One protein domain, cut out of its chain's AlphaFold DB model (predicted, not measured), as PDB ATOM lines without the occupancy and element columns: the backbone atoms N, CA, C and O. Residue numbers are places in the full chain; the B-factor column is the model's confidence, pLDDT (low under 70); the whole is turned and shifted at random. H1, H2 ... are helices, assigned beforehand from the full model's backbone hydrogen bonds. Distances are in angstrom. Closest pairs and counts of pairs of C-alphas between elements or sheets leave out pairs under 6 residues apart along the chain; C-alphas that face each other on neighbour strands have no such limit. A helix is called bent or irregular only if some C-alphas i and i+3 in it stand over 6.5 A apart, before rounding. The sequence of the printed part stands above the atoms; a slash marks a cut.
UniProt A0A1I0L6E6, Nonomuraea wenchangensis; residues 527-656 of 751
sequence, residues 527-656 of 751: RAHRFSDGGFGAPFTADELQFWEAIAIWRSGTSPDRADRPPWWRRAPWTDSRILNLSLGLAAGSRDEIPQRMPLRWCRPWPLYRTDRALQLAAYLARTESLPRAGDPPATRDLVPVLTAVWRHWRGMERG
ATOM      1  N   ARG A 527     142.894 175.542 160.772       90.62
ATOM      2  CA  ARG A 527     142.106 176.782 160.766       90.62
ATOM      3  C   ARG A 527     140.663 176.533 161.210       90.62
ATOM      4  O   ARG A 527     140.047 175.519 160.886       90.62
ATOM      5  N   ALA A 528     140.093 177.548 161.857       83.81
ATOM      6  CA  ALA A 528     138.777 177.513 162.496       83.81
ATOM      7  C   ALA A 528     137.633 176.976 161.618       83.81
ATOM      8  O   ALA A 528     136.737 176.320 162.126       83.81
ATOM      9  N   HIS A 529     137.648 177.219 160.302       84.50
ATOM     10  CA  HIS A 529     136.569 176.804 159.394       84.50
ATOM     11  C   HIS A 529     136.339 175.280 159.334       84.50
ATOM     12  O   HIS A 529     135.262 174.859 158.907       84.50
ATOM     13  N   ARG A 530     137.345 174.474 159.713       87.81
ATOM     14  CA  ARG A 530     137.270 173.007 159.811       87.81
ATOM     15  C   ARG A 530     136.643 172.540 161.124       87.81
ATOM     16  O   ARG A 530     136.044 171.471 161.171       87.81
ATOM     17  N   PHE A 531     136.789 173.339 162.179       86.12
ATOM     18  CA  PHE A 531     136.397 172.999 163.549       86.12
ATOM     19  C   PHE A 531     135.293 173.912 164.100       86.12
ATOM     20  O   PHE A 531     134.993 173.864 165.293       86.12
ATOM     21  N   SER A 532     134.690 174.748 163.247       70.81
ATOM     22  CA  SER A 532     133.523 175.560 163.588       70.81
ATOM     23  C   SER A 532     132.324 174.665 163.896       70.81
ATOM     24  O   SER A 532     132.329 173.475 163.572       70.81
ATOM     25  N   ASP A 533     131.303 175.232 164.542       59.97
ATOM     26  CA  ASP A 533     130.089 174.501 164.887       59.97
ATOM     27  C   ASP A 533     129.551 173.761 163.653       59.97
ATOM     28  O   ASP A 533     129.380 174.324 162.574       59.97
ATOM     29  N   GLY A 534     129.352 172.448 163.788       54.66
ATOM     30  CA  GLY A 534     128.852 171.569 162.726       54.66
ATOM     31  C   GLY A 534     127.375 171.818 162.393       54.66
ATOM     32  O   GLY A 534     126.639 170.851 162.183       54.66
ATOM     33  N   GLY A 535     126.954 173.089 162.413       57.78
ATOM     34  CA  GLY A 535     125.589 173.588 162.332       57.78
ATOM     35  C   GLY A 535     124.825 173.525 163.656       57.78
ATOM     36  O   GLY A 535     125.388 173.335 164.738       57.78
ATOM     37  N   PHE A 536     123.500 173.657 163.547       52.66
ATOM     38  CA  PHE A 536     122.565 173.334 164.625       52.66
ATOM     39  C   PHE A 536     122.797 171.892 165.111       52.66
ATOM     40  O   PHE A 536     123.184 171.031 164.329       52.66
ATOM     41  N   GLY A 537     122.608 171.623 166.408       60.75
ATOM     42  CA  GLY A 537     122.794 170.276 166.967       60.75
ATOM     43  C   GLY A 537     124.242 169.766 166.949       60.75
ATOM     44  O   GLY A 537     124.459 168.571 166.744       60.75
ATOM     45  N   ALA A 538     125.236 170.650 167.112       72.69
ATOM     46  CA  ALA A 538     126.647 170.267 167.160       72.69
ATOM     47  C   ALA A 538     126.903 169.179 168.234       72.69
ATOM     48  O   ALA A 538     126.465 169.329 169.375       72.69
ATOM     49  N   PRO A 539     127.637 168.094 167.913       84.31
ATOM     50  CA  PRO A 539     127.835 166.968 168.835       84.31
ATOM     51  C   PRO A 539     128.805 167.284 169.988       84.31
ATOM     52  O   PRO A 539     128.937 166.492 170.924       84.31
ATOM     53  N   PHE A 540     129.477 168.434 169.929       88.81
ATOM     54  CA  PHE A 540     130.484 168.881 170.885       88.81
ATOM     55  C   PHE A 540     130.075 170.199 171.541       88.81
ATOM     56  O   PHE A 540     129.538 171.100 170.898       88.81
ATOM     57  N   THR A 541     130.390 170.317 172.825       90.31
ATOM     58  CA  THR A 541     130.323 171.565 173.587       90.31
ATOM     59  C   THR A 541     131.376 172.565 173.096       90.31
ATOM     60  O   THR A 541     132.336 172.206 172.413       90.31
ATOM     61  N   ALA A 542     131.240 173.833 173.492       88.94
ATOM     62  CA  ALA A 542     132.202 174.873 173.131       88.94
ATOM     63  C   ALA A 542     133.644 174.535 173.561       88.94
ATOM     64  O   ALA A 542     134.578 174.795 172.804       88.94
ATOM     65  N   ASP A 543     133.826 173.936 174.741       92.25
ATOM     66  CA  ASP A 543     135.148 173.547 175.253       92.25
ATOM     67  C   ASP A 543     135.772 172.419 174.434       92.25
ATOM     68  O   ASP A 543     136.966 172.443 174.135       92.25
ATOM     69  N   GLU A 544     134.957 171.459 174.009       93.94
ATOM     70  CA  GLU A 544     135.406 170.362 173.162       93.94
ATOM     71  C   GLU A 544     135.792 170.852 171.764       93.94
ATOM     72  O   GLU A 544     136.849 170.466 171.270       93.94
ATOM     73  N   LEU A 545     134.997 171.733 171.144       91.75
ATOM     74  CA  LEU A 545     135.318 172.332 169.839       91.75
ATOM     75  C   LEU A 545     136.635 173.120 169.882       91.75
ATOM     76  O   LEU A 545     137.500 172.948 169.024       91.75
ATOM     77  N   GLN A 546     136.822 173.939 170.920       92.94
ATOM     78  CA  GLN A 546     138.070 174.679 171.131       92.94
ATOM     79  C   GLN A 546     139.261 173.736 171.327       92.94
ATOM     80  O   GLN A 546     140.372 174.038 170.890       92.94
ATOM     81  N   PHE A 547     139.043 172.586 171.967       96.12
ATOM     82  CA  PHE A 547     140.085 171.587 172.145       96.12
ATOM     83  C   PHE A 547     140.402 170.814 170.860       96.12
ATOM     84  O   PHE A 547     141.577 170.562 170.612       96.12
ATOM     85  N   TRP A 548     139.416 170.515 170.006       94.88
ATOM     86  CA  TRP A 548     139.650 169.982 168.652       94.88
ATOM     87  C   TRP A 548     140.592 170.884 167.854       94.88
ATOM     88  O   TRP A 548     141.595 170.413 167.317       94.88
ATOM     89  N   GLU A 549     140.310 172.187 167.831       94.31
ATOM     90  CA  GLU A 549     141.166 173.156 167.147       94.31
ATOM     91  C   GLU A 549     142.559 173.247 167.790       94.31
ATOM     92  O   GLU A 549     143.566 173.249 167.085       94.31
ATOM     93  N   ALA A 550     142.645 173.248 169.124       96.06
ATOM     94  CA  ALA A 550     143.926 173.262 169.830       96.06
ATOM     95  C   ALA A 550     144.784 172.019 169.527       96.06
ATOM     96  O   ALA A 550     146.001 172.135 169.357       96.06
ATOM     97  N   ILE A 551     144.162 170.837 169.422       96.75
ATOM     98  CA  ILE A 551     144.850 169.618 168.985       96.75
ATOM     99  C   ILE A 551     145.362 169.798 167.559       96.75
ATOM    100  O   ILE A 551     146.530 169.503 167.317       96.75
ATOM    101  N   ALA A 552     144.548 170.319 166.641       95.38
ATOM    102  CA  ALA A 552     144.960 170.536 165.258       95.38
ATOM    103  C   ALA A 552     146.144 171.514 165.141       95.38
ATOM    104  O   ALA A 552     147.094 171.212 164.421       95.38
ATOM    105  N   ILE A 553     146.144 172.623 165.893       95.38
ATOM    106  CA  ILE A 553     147.268 173.582 165.957       95.38
ATOM    107  C   ILE A 553     148.550 172.887 166.424       95.38
ATOM    108  O   ILE A 553     149.617 173.066 165.841       95.38
ATOM    109  N   TRP A 554     148.461 172.082 167.483       94.88
ATOM    110  CA  TRP A 554     149.622 171.358 167.990       94.88
ATOM    111  C   TRP A 554     150.101 170.282 167.002       94.88
ATOM    112  O   TRP A 554     151.301 170.154 166.758       94.88
ATOM    113  N   ARG A 555     149.172 169.530 166.399       94.00
ATOM    114  CA  ARG A 555     149.462 168.449 165.446       94.00
ATOM    115  C   ARG A 555     150.064 168.941 164.140       94.00
ATOM    116  O   ARG A 555     150.942 168.261 163.615       94.00
ATOM    117  N   SER A 556     149.664 170.112 163.654       93.50
ATOM    118  CA  SER A 556     150.249 170.709 162.450       93.50
ATOM    119  C   SER A 556     151.705 171.145 162.642       93.50
ATOM    120  O   SER A 556     152.363 171.530 161.676       93.50
ATOM    121  N   GLY A 557     152.214 171.132 163.881       92.94
ATOM    122  CA  GLY A 557     153.518 171.691 164.234       92.94
ATOM    123  C   GLY A 557     153.527 173.222 164.242       92.94
ATOM    124  O   GLY A 557     154.585 173.837 164.384       92.94
ATOM    125  N   THR A 558     152.364 173.862 164.093       90.88
ATOM    126  CA  THR A 558     152.244 175.314 164.149       90.88
ATOM    127  C   THR A 558     152.397 175.776 165.590       90.88
ATOM    128  O   THR A 558     151.679 175.341 166.489       90.88
ATOM    129  N   SER A 559     153.330 176.698 165.831       87.69
ATOM    130  CA  SER A 559     153.427 177.311 167.149       87.69
ATOM    131  C   SER A 559     152.124 178.076 167.441       87.69
ATOM    132  O   SER A 559     151.650 178.799 166.558       87.69
ATOM    133  N   PRO A 560     151.531 177.968 168.648       86.81
ATOM    134  CA  PRO A 560     150.227 178.576 168.937       86.81
ATOM    135  C   PRO A 560     150.151 180.071 168.604       86.81
ATOM    136  O   PRO A 560     149.105 180.596 168.247       86.81
ATOM    137  N   ASP A 561     151.272 180.780 168.658       78.69
ATOM    138  CA  ASP A 561     151.344 182.205 168.360       78.69
ATOM    139  C   ASP A 561     151.347 182.580 166.882       78.69
ATOM    140  O   ASP A 561     151.060 183.731 166.562       78.69
ATOM    141  N   ARG A 562     151.643 181.618 166.011       85.38
ATOM    142  CA  ARG A 562     151.530 181.741 164.555       85.38
ATOM    143  C   ARG A 562     150.229 181.142 164.025       85.38
ATOM    144  O   ARG A 562     149.972 181.245 162.826       85.38
ATOM    145  N   ALA A 563     149.428 180.519 164.892       87.06
ATOM    146  CA  ALA A 563     148.101 180.062 164.525       87.06
ATOM    147  C   ALA A 563     147.241 181.255 164.084       87.06
ATOM    148  O   ALA A 563     147.338 182.360 164.623       87.06
ATOM    149  N   ASP A 564     146.426 181.002 163.069       83.00
ATOM    150  CA  ASP A 564     145.525 181.972 162.471       83.00
ATOM    151  C   ASP A 564     144.487 182.426 163.502       83.00
ATOM    152  O   ASP A 564     143.988 181.626 164.297       83.00
ATOM    153  N   ARG A 565     144.186 183.723 163.496       83.69
ATOM    154  CA  ARG A 565     143.250 184.347 164.434       83.69
ATOM    155  C   ARG A 565     142.159 185.007 163.610       83.69
ATOM    156  O   ARG A 565     142.381 186.109 163.098       83.69
ATOM    157  N   PRO A 566     141.004 184.341 163.440       80.81
ATOM    158  CA  PRO A 566     139.871 184.940 162.774       80.81
ATOM    159  C   PRO A 566     139.551 186.294 163.415       80.81
ATOM    160  O   PRO A 566     139.714 186.470 164.623       80.81
ATOM    161  N   PRO A 567     139.090 187.267 162.624       77.94
ATOM    162  CA  PRO A 567     138.733 188.569 163.160       77.94
ATOM    163  C   PRO A 567     137.595 188.460 164.188       77.94
ATOM    164  O   PRO A 567     136.786 187.531 164.135       77.94
ATOM    165  N   TRP A 568     137.496 189.445 165.089       77.62
ATOM    166  CA  TRP A 568     136.609 189.402 166.264       77.62
ATOM    167  C   TRP A 568     135.122 189.173 165.940       77.62
ATOM    168  O   TRP A 568     134.390 188.633 166.765       77.62
ATOM    169  N   TRP A 569     134.673 189.566 164.741       76.00
ATOM    170  CA  TRP A 569     133.301 189.352 164.265       76.00
ATOM    171  C   TRP A 569     133.032 187.919 163.780       76.00
ATOM    172  O   TRP A 569     131.878 187.534 163.640       76.00
ATOM    173  N   ARG A 570     134.079 187.130 163.502       75.44
ATOM    174  CA  ARG A 570     133.977 185.692 163.206       75.44
ATOM    175  C   ARG A 570     134.192 184.835 164.441       75.44
ATOM    176  O   ARG A 570     133.546 183.804 164.584       75.44
ATOM    177  N   ARG A 571     135.113 185.236 165.313       85.25
ATOM    178  CA  ARG A 571     135.391 184.535 166.562       85.25
ATOM    179  C   ARG A 571     135.755 185.525 167.644       85.25
ATOM    180  O   ARG A 571     136.609 186.381 167.455       85.25
ATOM    181  N   ALA A 572     135.118 185.380 168.795       86.19
ATOM    182  CA  ALA A 572     135.381 186.263 169.906       86.19
ATOM    183  C   ALA A 572     136.819 186.098 170.446       86.19
ATOM    184  O   ALA A 572     137.275 184.963 170.615       86.19
ATOM    185  N   PRO A 573     137.508 187.190 170.826       85.75
ATOM    186  CA  PRO A 573     138.899 187.118 171.286       85.75
ATOM    187  C   PRO A 573     139.126 186.245 172.531       85.75
ATOM    188  O   PRO A 573     140.214 185.707 172.726       85.75
ATOM    189  N   TRP A 574     138.118 186.081 173.396       86.62
ATOM    190  CA  TRP A 574     138.228 185.172 174.543       86.62
ATOM    191  C   TRP A 574     138.272 183.703 174.107       86.62
ATOM    192  O   TRP A 574     138.975 182.914 174.733       86.62
ATOM    193  N   THR A 575     137.593 183.335 173.018       89.44
ATOM    194  CA  THR A 575     137.671 181.992 172.429       89.44
ATOM    195  C   THR A 575     139.071 181.735 171.873       89.44
ATOM    196  O   THR A 575     139.651 180.693 172.172       89.44
ATOM    197  N   ASP A 576     139.669 182.708 171.170       88.25
ATOM    198  CA  ASP A 576     141.079 182.630 170.752       88.25
ATOM    199  C   ASP A 576     142.010 182.449 171.956       88.25
ATOM    200  O   ASP A 576     142.878 181.575 171.961       88.25
ATOM    201  N   SER A 577     141.808 183.237 173.019       89.50
ATOM    202  CA  SER A 577     142.596 183.121 174.250       89.50
ATOM    203  C   SER A 577     142.510 181.718 174.859       89.50
ATOM    204  O   SER A 577     143.522 181.198 175.334       89.50
ATOM    205  N   ARG A 578     141.333 181.079 174.848       93.19
ATOM    206  CA  ARG A 578     141.158 179.709 175.360       93.19
ATOM    207  C   ARG A 578     141.896 178.684 174.502       93.19
ATOM    208  O   ARG A 578     142.684 177.915 175.049       93.19
ATOM    209  N   ILE A 579     141.718 178.724 173.178       93.62
ATOM    210  CA  ILE A 579     142.388 177.820 172.223       93.62
ATOM    211  C   ILE A 579     143.911 177.908 172.367       93.62
ATOM    212  O   ILE A 579     144.595 176.884 172.413       93.62
ATOM    213  N   LEU A 580     144.453 179.120 172.516       92.00
ATOM    214  CA  LEU A 580     145.884 179.323 172.741       92.00
ATOM    215  C   LEU A 580     146.360 178.665 174.043       92.00
ATOM    216  O   LEU A 580     147.366 177.962 174.031       92.00
ATOM    217  N   ASN A 581     145.647 178.849 175.160       94.44
ATOM    218  CA  ASN A 581     146.010 178.207 176.430       94.44
ATOM    219  C   ASN A 581     145.939 176.675 176.344       94.44
ATOM    220  O   ASN A 581     146.858 176.000 176.806       94.44
ATOM    221  N   LEU A 582     144.908 176.121 175.706       96.75
ATOM    222  CA  LEU A 582     144.809 174.678 175.467       96.75
ATOM    223  C   LEU A 582     145.994 174.166 174.629       96.75
ATOM    224  O   LEU A 582     146.643 173.190 175.005       96.75
ATOM    225  N   SER A 583     146.336 174.870 173.546       95.12
ATOM    226  CA  SER A 583     147.445 174.508 172.649       95.12
ATOM    227  C   SER A 583     148.805 174.535 173.359       95.12
ATOM    228  O   SER A 583     149.649 173.671 173.130       95.12
ATOM    229  N   LEU A 584     149.019 175.493 174.267       93.62
ATOM    230  CA  LEU A 584     150.230 175.557 175.095       93.62
ATOM    231  C   LEU A 584     150.329 174.380 176.067       93.62
ATOM    232  O   LEU A 584     151.414 173.838 176.262       93.62
ATOM    233  N   GLY A 585     149.202 173.972 176.651       95.88
ATOM    234  CA  GLY A 585     149.123 172.778 177.487       95.88
ATOM    235  C   GLY A 585     149.469 171.499 176.726       95.88
ATOM    236  O   GLY A 585     150.263 170.689 177.199       95.88
ATOM    237  N   LEU A 586     148.928 171.348 175.513       96.75
ATOM    238  CA  LEU A 586     149.228 170.220 174.623       96.75
ATOM    239  C   LEU A 586     150.709 170.137 174.234       96.75
ATOM    240  O   LEU A 586     151.227 169.035 174.051       96.75
ATOM    241  N   ALA A 587     151.385 171.281 174.108       93.50
ATOM    242  CA  ALA A 587     152.786 171.357 173.706       93.50
ATOM    243  C   ALA A 587     153.785 171.028 174.831       93.50
ATOM    244  O   ALA A 587     154.929 170.694 174.531       93.50
ATOM    245  N   ALA A 588     153.384 171.093 176.103       94.19
ATOM    246  CA  ALA A 588     154.290 170.859 177.229       94.19
ATOM    247  C   ALA A 588     154.734 169.384 177.324       94.19
ATOM    248  O   ALA A 588     153.908 168.472 177.214       94.19
ATOM    249  N   GLY A 589     156.025 169.119 177.550       93.69
ATOM    250  CA  GLY A 589     156.557 167.767 177.763       93.69
ATOM    251  C   GLY A 589     156.304 167.249 179.179       93.69
ATOM    252  O   GLY A 589     156.052 166.061 179.372       93.69
ATOM    253  N   SER A 590     156.273 168.154 180.156       95.12
ATOM    254  CA  SER A 590     156.017 167.863 181.569       95.12
ATOM    255  C   SER A 590     155.141 168.939 182.224       95.12
ATOM    256  O   SER A 590     154.880 169.991 181.642       95.12
ATOM    257  N   ARG A 591     154.691 168.702 183.466       93.94
ATOM    258  CA  ARG A 591     153.892 169.681 184.238       93.94
ATOM    259  C   ARG A 591     154.649 170.991 184.483       93.94
ATOM    260  O   ARG A 591     154.024 172.055 184.498       93.94
ATOM    261  N   ASP A 592     155.965 170.901 184.659       91.50
ATOM    262  CA  ASP A 592     156.838 172.035 184.977       91.50
ATOM    263  C   ASP A 592     157.143 172.885 183.736       91.50
ATOM    264  O   ASP A 592     157.362 174.089 183.843       91.50
ATOM    265  N   GLU A 593     157.069 172.283 182.545       92.62
ATOM    266  CA  GLU A 593     157.258 172.962 181.257       92.62
ATOM    267  C   GLU A 593     156.023 173.715 180.761       92.62
ATOM    268  O   GLU A 593     156.112 174.512 179.825       92.62
ATOM    269  N   ILE A 594     154.853 173.487 181.361       92.00
ATOM    270  CA  ILE A 594     153.669 174.258 180.997       92.00
ATOM    271  C   ILE A 594     153.942 175.738 181.375       92.00
ATOM    272  O   ILE A 594     154.320 176.011 182.523       92.00
ATOM    273  N   PRO A 595     153.714 176.720 180.483       86.19
ATOM    274  CA  PRO A 595     154.077 178.116 180.730       86.19
ATOM    275  C   PRO A 595     153.415 178.725 181.975       86.19
ATOM    276  O   PRO A 595     152.208 178.619 182.171       86.19
ATOM    277  N   GLN A 596     154.185 179.434 182.806       83.62
ATOM    278  CA  GLN A 596     153.626 180.181 183.949       83.62
ATOM    279  C   GLN A 596     152.896 181.462 183.524       83.62
ATOM    280  O   GLN A 596     151.996 181.935 184.214       83.62
ATOM    281  N   ARG A 597     153.299 182.042 182.390       81.00
ATOM    282  CA  ARG A 597     152.670 183.201 181.752       81.00
ATOM    283  C   ARG A 597     152.676 182.990 180.249       81.00
ATOM    284  O   ARG A 597     153.643 182.461 179.709       81.00
ATOM    285  N   MET A 598     151.629 183.444 179.576       80.38
ATOM    286  CA  MET A 598     151.632 183.624 178.127       80.38
ATOM    287  C   MET A 598     152.637 184.730 177.762       80.38
ATOM    288  O   MET A 598     152.513 185.843 178.279       80.38
ATOM    289  N   PRO A 599     153.639 184.462 176.906       72.88
ATOM    290  CA  PRO A 599     154.532 185.466 176.354       72.88
ATOM    291  C   PRO A 599     153.849 186.762 175.926       72.88
ATOM    292  O   PRO A 599     152.846 186.751 175.218       72.88
ATOM    293  N   LEU A 600     154.458 187.898 176.290       63.25
ATOM    294  CA  LEU A 600     153.929 189.239 176.005       63.25
ATOM    295  C   LEU A 600     153.662 189.492 174.515       63.25
ATOM    296  O   LEU A 600     152.763 190.265 174.183       63.25
ATOM    297  N   ARG A 601     154.398 188.825 173.614       65.12
ATOM    298  CA  ARG A 601     154.165 188.905 172.162       65.12
ATOM    299  C   ARG A 601     152.794 188.349 171.741       65.12
ATOM    300  O   ARG A 601     152.347 188.630 170.639       65.12
ATOM    301  N   TRP A 602     152.122 187.584 172.606       61.34
ATOM    302  CA  TRP A 602     150.804 186.983 172.363       61.34
ATOM    303  C   TRP A 602     149.648 187.866 172.837       61.34
ATOM    304  O   TRP A 602     148.536 187.708 172.340       61.34
ATOM    305  N   CYS A 603     149.927 188.809 173.745       59.59
ATOM    306  CA  CYS A 603     148.932 189.638 174.430       59.59
ATOM    307  C   CYS A 603     148.788 191.054 173.845       59.59
ATOM    308  O   CYS A 603     148.145 191.905 174.463       59.59
ATOM    309  N   ARG A 604     149.397 191.357 172.688       58.06
ATOM    310  CA  ARG A 604     149.478 192.738 172.192       58.06
ATOM    311  C   ARG A 604     148.560 193.067 171.003       58.06
ATOM    312  O   ARG A 604     148.722 192.449 169.955       58.06
ATOM    313  N   PRO A 605     147.699 194.102 171.125       53.22
ATOM    314  CA  PRO A 605     147.276 194.794 172.346       53.22
ATOM    315  C   PRO A 605     145.776 194.612 172.558       53.22
ATOM    316  O   PRO A 605     144.994 195.499 172.243       53.22
ATOM    317  N   TRP A 606     145.370 193.462 173.098       58.62
ATOM    318  CA  TRP A 606     143.989 193.271 173.540       58.62
ATOM    319  C   TRP A 606     143.964 192.674 174.957       58.62
ATOM    320  O   TRP A 606     144.487 191.576 175.155       58.62
ATOM    321  N   PRO A 607     143.324 193.336 175.946       63.47
ATOM    322  CA  PRO A 607     143.250 192.887 177.350       63.47
ATOM    323  C   PRO A 607     142.427 191.595 177.564       63.47
ATOM    324  O   PRO A 607     142.211 191.157 178.700       63.47
ATOM    325  N   LEU A 608     141.956 190.994 176.469       73.06
ATOM    326  CA  LEU A 608     141.154 189.775 176.426       73.06
ATOM    327  C   LEU A 608     142.004 188.494 176.352       73.06
ATOM    328  O   LEU A 608     141.482 187.422 176.640       73.06
ATOM    329  N   TYR A 609     143.300 188.594 176.030       80.31
ATOM    330  CA  TYR A 609     144.225 187.457 176.034       80.31
ATOM    331  C   TYR A 609     144.865 187.296 177.413       80.31
ATOM    332  O   TYR A 609     145.686 188.118 177.829       80.31
ATOM    333  N   ARG A 610     144.474 186.249 178.143       85.69
ATOM    334  CA  ARG A 610     144.920 186.004 179.522       85.69
ATOM    335  C   ARG A 610     145.500 184.608 179.665       85.69
ATOM    336  O   ARG A 610     145.025 183.657 179.052       85.69
ATOM    337  N   THR A 611     146.528 184.498 180.503       89.12
ATOM    338  CA  THR A 611     147.057 183.191 180.905       89.12
ATOM    339  C   THR A 611     146.009 182.482 181.745       89.12
ATOM    340  O   THR A 611     145.550 183.038 182.741       89.12
ATOM    341  N   ASP A 612     145.672 181.259 181.362       93.06
ATOM    342  CA  ASP A 612     144.768 180.398 182.107       93.06
ATOM    343  C   ASP A 612     145.473 179.076 182.394       93.06
ATOM    344  O   ASP A 612     145.636 178.211 181.526       93.06
ATOM    345  N   ARG A 613     145.922 178.936 183.642       91.94
ATOM    346  CA  ARG A 613     146.684 177.764 184.049       91.94
ATOM    347  C   ARG A 613     145.822 176.507 184.157       91.94
ATOM    348  O   ARG A 613     146.345 175.411 183.958       91.94
ATOM    349  N   ALA A 614     144.532 176.654 184.454       94.38
ATOM    350  CA  ALA A 614     143.625 175.519 184.540       94.38
ATOM    351  C   ALA A 614     143.438 174.886 183.156       94.38
ATOM    352  O   ALA A 614     143.572 173.671 183.025       94.38
ATOM    353  N   LEU A 615     143.244 175.703 182.112       96.12
ATOM    354  CA  LEU A 615     143.134 175.224 180.728       96.12
ATOM    355  C   LEU A 615     144.410 174.536 180.243       96.12
ATOM    356  O   LEU A 615     144.353 173.428 179.710       96.12
ATOM    357  N   GLN A 616     145.567 175.170 180.450       96.81
ATOM    358  CA  GLN A 616     146.848 174.596 180.035       96.81
ATOM    359  C   GLN A 616     147.112 173.249 180.725       96.81
ATOM    360  O   GLN A 616     147.510 172.277 180.083       96.81
ATOM    361  N   LEU A 617     146.869 173.170 182.038       97.19
ATOM    362  CA  LEU A 617     147.059 171.931 182.783       97.19
ATOM    363  C   LEU A 617     146.048 170.859 182.368       97.19
ATOM    364  O   LEU A 617     146.446 169.712 182.181       97.19
ATOM    365  N   ALA A 618     144.778 171.215 182.168       98.12
ATOM    366  CA  ALA A 618     143.755 170.271 181.734       98.12
ATOM    367  C   ALA A 618     144.095 169.653 180.372       98.12
ATOM    368  O   ALA A 618     144.008 168.439 180.215       98.12
ATOM    369  N   ALA A 619     144.553 170.463 179.415       98.19
ATOM    370  CA  ALA A 619     144.983 169.995 178.100       98.19
ATOM    371  C   ALA A 619     146.192 169.043 178.172       98.19
ATOM    372  O   ALA A 619     146.184 167.982 177.541       98.19
ATOM    373  N   TYR A 620     147.207 169.381 178.977       98.06
ATOM    374  CA  TYR A 620     148.359 168.504 179.222       98.06
ATOM    375  C   TYR A 620     147.928 167.155 179.823       98.06
ATOM    376  O   TYR A 620     148.346 166.092 179.353       98.06
ATOM    377  N   LEU A 621     147.075 167.192 180.852       98.12
ATOM    378  CA  LEU A 621     146.590 166.000 181.547       98.12
ATOM    379  C   LEU A 621     145.703 165.136 180.654       98.12
ATOM    380  O   LEU A 621     145.877 163.924 180.643       98.12
ATOM    381  N   ALA A 622     144.835 165.746 179.848       98.00
ATOM    382  CA  ALA A 622     144.014 165.033 178.878       98.00
ATOM    383  C   ALA A 622     144.865 164.283 177.844       98.00
ATOM    384  O   ALA A 622     144.656 163.094 177.617       98.00
ATOM    385  N   ARG A 623     145.880 164.948 177.271       96.94
ATOM    386  CA  ARG A 623     146.802 164.344 176.291       96.94
ATOM    387  C   ARG A 623     147.623 163.193 176.879       96.94
ATOM    388  O   ARG A 623     147.902 162.212 176.195       96.94
ATOM    389  N   THR A 624     148.044 163.336 178.134       97.06
ATOM    390  CA  THR A 624     148.829 162.324 178.865       97.06
ATOM    391  C   THR A 624     147.959 161.302 179.597       97.06
ATOM    392  O   THR A 624     148.498 160.436 180.280       97.06
ATOM    393  N   GLU A 625     146.632 161.410 179.472       96.81
ATOM    394  CA  GLU A 625     145.628 160.597 180.169       96.81
ATOM    395  C   GLU A 625     145.885 160.472 181.683       96.81
ATOM    396  O   GLU A 625     145.648 159.437 182.303       96.81
ATOM    397  N   SER A 626     146.396 161.546 182.288       96.38
ATOM    398  CA  SER A 626     146.748 161.620 183.705       96.38
ATOM    399  C   SER A 626     145.640 162.280 184.525       96.38
ATOM    400  O   SER A 626     144.968 163.200 184.063       96.38
ATOM    401  N   LEU A 627     145.481 161.861 185.784       94.81
ATOM    402  CA  LEU A 627     144.489 162.449 186.687       94.81
ATOM    403  C   LEU A 627     144.977 163.776 187.318       94.81
ATOM    404  O   LEU A 627     146.181 163.945 187.564       94.81
ATOM    405  N   PRO A 628     144.061 164.715 187.629       94.75
ATOM    406  CA  PRO A 628     144.371 165.901 188.427       94.75
ATOM    407  C   PRO A 628     144.823 165.553 189.856       94.75
ATOM    408  O   PRO A 628     144.400 164.557 190.438       94.75
ATOM    409  N   ARG A 629     145.639 166.421 190.457       94.69
ATOM    410  CA  ARG A 629     146.111 166.348 191.850       94.69
ATOM    411  C   ARG A 629     145.261 167.226 192.781       94.69
ATOM    412  O   ARG A 629     144.579 168.161 192.353       94.69
ATOM    413  N   ALA A 630     145.352 166.977 194.089       88.25
ATOM    414  CA  ALA A 630     144.638 167.750 195.115       88.25
ATOM    415  C   ALA A 630     145.004 169.255 195.136       88.25
ATOM    416  O   ALA A 630     144.165 170.079 195.490       88.25
ATOM    417  N   GLY A 631     146.215 169.621 194.701       88.31
ATOM    418  CA  GLY A 631     146.661 171.018 194.585       88.31
ATOM    419  C   GLY A 631     146.372 171.692 193.236       88.31
ATOM    420  O   GLY A 631     146.701 172.863 193.070       88.31
ATOM    421  N   ASP A 632     145.793 170.978 192.266       92.94
ATOM    422  CA  ASP A 632     145.505 171.552 190.948       92.94
ATOM    423  C   ASP A 632     144.299 172.508 190.992       92.94
ATOM    424  O   ASP A 632     143.392 172.302 191.806       92.94
ATOM    425  N   PRO A 633     144.237 173.517 190.094       92.62
ATOM    426  CA  PRO A 633     143.103 174.433 190.022       92.62
ATOM    427  C   PRO A 633     141.775 173.671 189.868       92.62
ATOM    428  O   PRO A 633     141.721 172.781 189.015       92.62
ATOM    429  N   PRO A 634     140.698 174.029 190.599       91.06
ATOM    430  CA  PRO A 634     139.426 173.301 190.565       91.06
ATOM    431  C   PRO A 634     138.872 173.078 189.154       91.06
ATOM    432  O   PRO A 634     138.583 171.942 188.799       91.06
ATOM    433  N   ALA A 635     138.874 174.116 188.307       92.25
ATOM    434  CA  ALA A 635     138.413 174.031 186.917       92.25
ATOM    435  C   ALA A 635     139.180 172.993 186.069       92.25
ATOM    436  O   ALA A 635     138.646 172.469 185.096       92.25
ATOM    437  N   THR A 636     140.418 172.643 186.445       95.19
ATOM    438  CA  THR A 636     141.175 171.556 185.798       95.19
ATOM    439  C   THR A 636     140.455 170.220 185.966       95.19
ATOM    440  O   THR A 636     140.434 169.413 185.043       95.19
ATOM    441  N   ARG A 637     139.869 169.971 187.144       93.25
ATOM    442  CA  ARG A 637     139.211 168.696 187.461       93.25
ATOM    443  C   ARG A 637     137.967 168.480 186.620       93.25
ATOM    444  O   ARG A 637     137.751 167.363 186.168       93.25
ATOM    445  N   ASP A 638     137.227 169.551 186.372       92.94
ATOM    446  CA  ASP A 638     136.003 169.509 185.577       92.94
ATOM    447  C   ASP A 638     136.318 169.332 184.084       92.94
ATOM    448  O   ASP A 638     135.639 168.593 183.374       92.94
ATOM    449  N   LEU A 639     137.400 169.957 183.608       96.44
ATOM    450  CA  LEU A 639     137.786 169.917 182.199       96.44
ATOM    451  C   LEU A 639     138.478 168.614 181.787       96.44
ATOM    452  O   LEU A 639     138.267 168.147 180.671       96.44
ATOM    453  N   VAL A 640     139.311 168.013 182.645       97.62
ATOM    454  CA  VAL A 640     140.116 166.839 182.256       97.62
ATOM    455  C   VAL A 640     139.271 165.691 181.689       97.62
ATOM    456  O   VAL A 640     139.643 165.201 180.622       97.62
ATOM    457  N   PRO A 641     138.142 165.266 182.289       96.56
ATOM    458  CA  PRO A 641     137.303 164.214 181.711       96.56
ATOM    459  C   PRO A 641     136.776 164.561 180.311       96.56
ATOM    460  O   PRO A 641     136.849 163.729 179.405       96.56
ATOM    461  N   VAL A 642     136.317 165.803 180.120       95.88
ATOM    462  CA  VAL A 642     135.778 166.313 178.848       95.88
ATOM    463  C   VAL A 642     136.857 166.302 177.765       95.88
ATOM    464  O   VAL A 642     136.689 165.704 176.701       95.88
ATOM    465  N   LEU A 643     138.014 166.893 178.061       98.06
ATOM    466  CA  LEU A 643     139.126 166.974 177.118       98.06
ATOM    467  C   LEU A 643     139.732 165.588 176.838       98.06
ATOM    468  O   LEU A 643     140.103 165.292 175.704       98.06
ATOM    469  N   THR A 644     139.785 164.698 177.834       98.19
ATOM    470  CA  THR A 644     140.284 163.322 177.655       98.19
ATOM    471  C   THR A 644     139.396 162.528 176.699       98.19
ATOM    472  O   THR A 644     139.913 161.773 175.874       98.19
ATOM    473  N   ALA A 645     138.071 162.706 176.757       96.12
ATOM    474  CA  ALA A 645     137.150 162.055 175.825       96.12
ATOM    475  C   ALA A 645     137.426 162.478 174.372       96.12
ATOM    476  O   ALA A 645     137.548 161.622 173.491       96.12
ATOM    477  N   VAL A 646     137.609 163.779 174.133       96.62
ATOM    478  CA  VAL A 646     137.986 164.314 172.814       96.62
ATOM    479  C   VAL A 646     139.359 163.807 172.373       96.62
ATOM    480  O   VAL A 646     139.504 163.354 171.241       96.62
ATOM    481  N   TRP A 647     140.357 163.815 173.261       97.25
ATOM    482  CA  TRP A 647     141.702 163.321 172.955       97.25
ATOM    483  C   TRP A 647     141.700 161.844 172.542       97.25
ATOM    484  O   TRP A 647     142.309 161.478 171.536       97.25
ATOM    485  N   ARG A 648     140.971 160.992 173.272       95.69
ATOM    486  CA  ARG A 648     140.800 159.575 172.917       95.69
ATOM    487  C   ARG A 648     140.121 159.413 171.562       95.69
ATOM    488  O   ARG A 648     140.544 158.568 170.774       95.69
ATOM    489  N   HIS A 649     139.111 160.235 171.275       95.50
ATOM    490  CA  HIS A 649     138.423 160.211 169.989       95.50
ATOM    491  C   HIS A 649     139.352 160.625 168.833       95.50
ATOM    492  O   HIS A 649     139.472 159.883 167.860       95.50
ATOM    493  N   TRP A 650     140.107 161.720 168.986       95.44
ATOM    494  CA  TRP A 650     141.149 162.149 168.038       95.44
ATOM    495  C   TRP A 650     142.203 161.055 167.808       95.44
ATOM    496  O   TRP A 650     142.598 160.762 166.682       95.44
ATOM    497  N   ARG A 651     142.656 160.395 168.877       93.75
ATOM    498  CA  ARG A 651     143.640 159.308 168.791       93.75
ATOM    499  C   ARG A 651     143.106 158.083 168.055       93.75
ATOM    500  O   ARG A 651     143.859 157.479 167.295       93.75
ATOM    501  N   GLY A 652     141.841 157.724 168.272       91.25
ATOM    502  CA  GLY A 652     141.167 156.642 167.547       91.25
ATOM    503  C   GLY A 652     140.951 156.953 166.062       91.25
ATOM    504  O   GLY A 652     140.966 156.038 165.240       91.25
ATOM    505  N   MET A 653     140.799 158.234 165.723       93.81
ATOM    506  CA  MET A 653     140.771 158.722 164.346       93.81
ATOM    507  C   MET A 653     142.144 158.566 163.672       93.81
ATOM    508  O   MET A 653     142.252 157.867 162.674       93.81
ATOM    509  N   GLU A 654     143.206 159.154 164.239       90.62
ATOM    510  CA  GLU A 654     144.544 159.162 163.617       90.62
ATOM    511  C   GLU A 654     145.193 157.781 163.525       90.62
ATOM    512  O   GLU A 654     145.886 157.481 162.554       90.62
ATOM    513  N   ARG A 655     145.041 156.951 164.564       84.81
ATOM    514  CA  ARG A 655     145.701 155.640 164.607       84.81
ATOM    515  C   ARG A 655     145.041 154.624 163.684       84.81
ATOM    516  O   ARG A 655     145.705 153.668 163.293       84.81
ATOM    517  N   GLY A 656     143.765 154.817 163.359       81.19
ATOM    518  CA  GLY A 656     142.972 153.822 162.652       81.19
ATOM    519  C   GLY A 656     142.892 152.487 163.392       81.19
ATOM    520  O   GLY A 656     142.909 152.445 164.626       81.19
TER     521      GLY A 656
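What this domain is: This is residues 527 to 656 of the 751 residues of a protein of Nonomuraea wenchangensis (UniProt A0A1I0L6E6). Four crossed helices make a compact cluster, H1, H2, H3 and H4 each touching the next and the longest, H4, also touching H1, with long loops round them. The 130 printed residues hold four named helices, H1 to H4 in order, and no named strand: the class is all helix, though under half of the residues, 62 of the 130, are in named helices. The radius of gyration of the C-alphas is 14.1 A, the spans 38 by 35 by 26 A.

How they stand to each other: Start at H1, residues 542 to 555, which touches H2, residues 573 to 587, at a steep tilt of 49 degrees; the closest C-alphas, Ala 550 and Ser 583, are 4.7 A apart. H2 touches H3, residues 613 to 623, closest at C-alphas 585 and 616, 3.9 A. H3 touches H4, residues 634 to 655, closest at C-alphas 622 and 644, 4.3 A. Every O i to N i+4 pair is within hydrogen-bond range in H1, H2 and H3, and 15 of 18 in H4.

Where its parts are: Find C-alpha 542 at (132.202, 174.873, 173.131), where H1 begins; H4 runs 32.0 A to C-alpha 655 at (145.701, 155.640, 164.607). H4 is only just irregular: C-alphas 638 and 641 are 6.7 A apart.

The domain as a whole: The printed part has no cut. The links H1 to H2 and H2 to H3 are long. Look for pLDDT under 70 at residues 533 to 537 and 600 to 607.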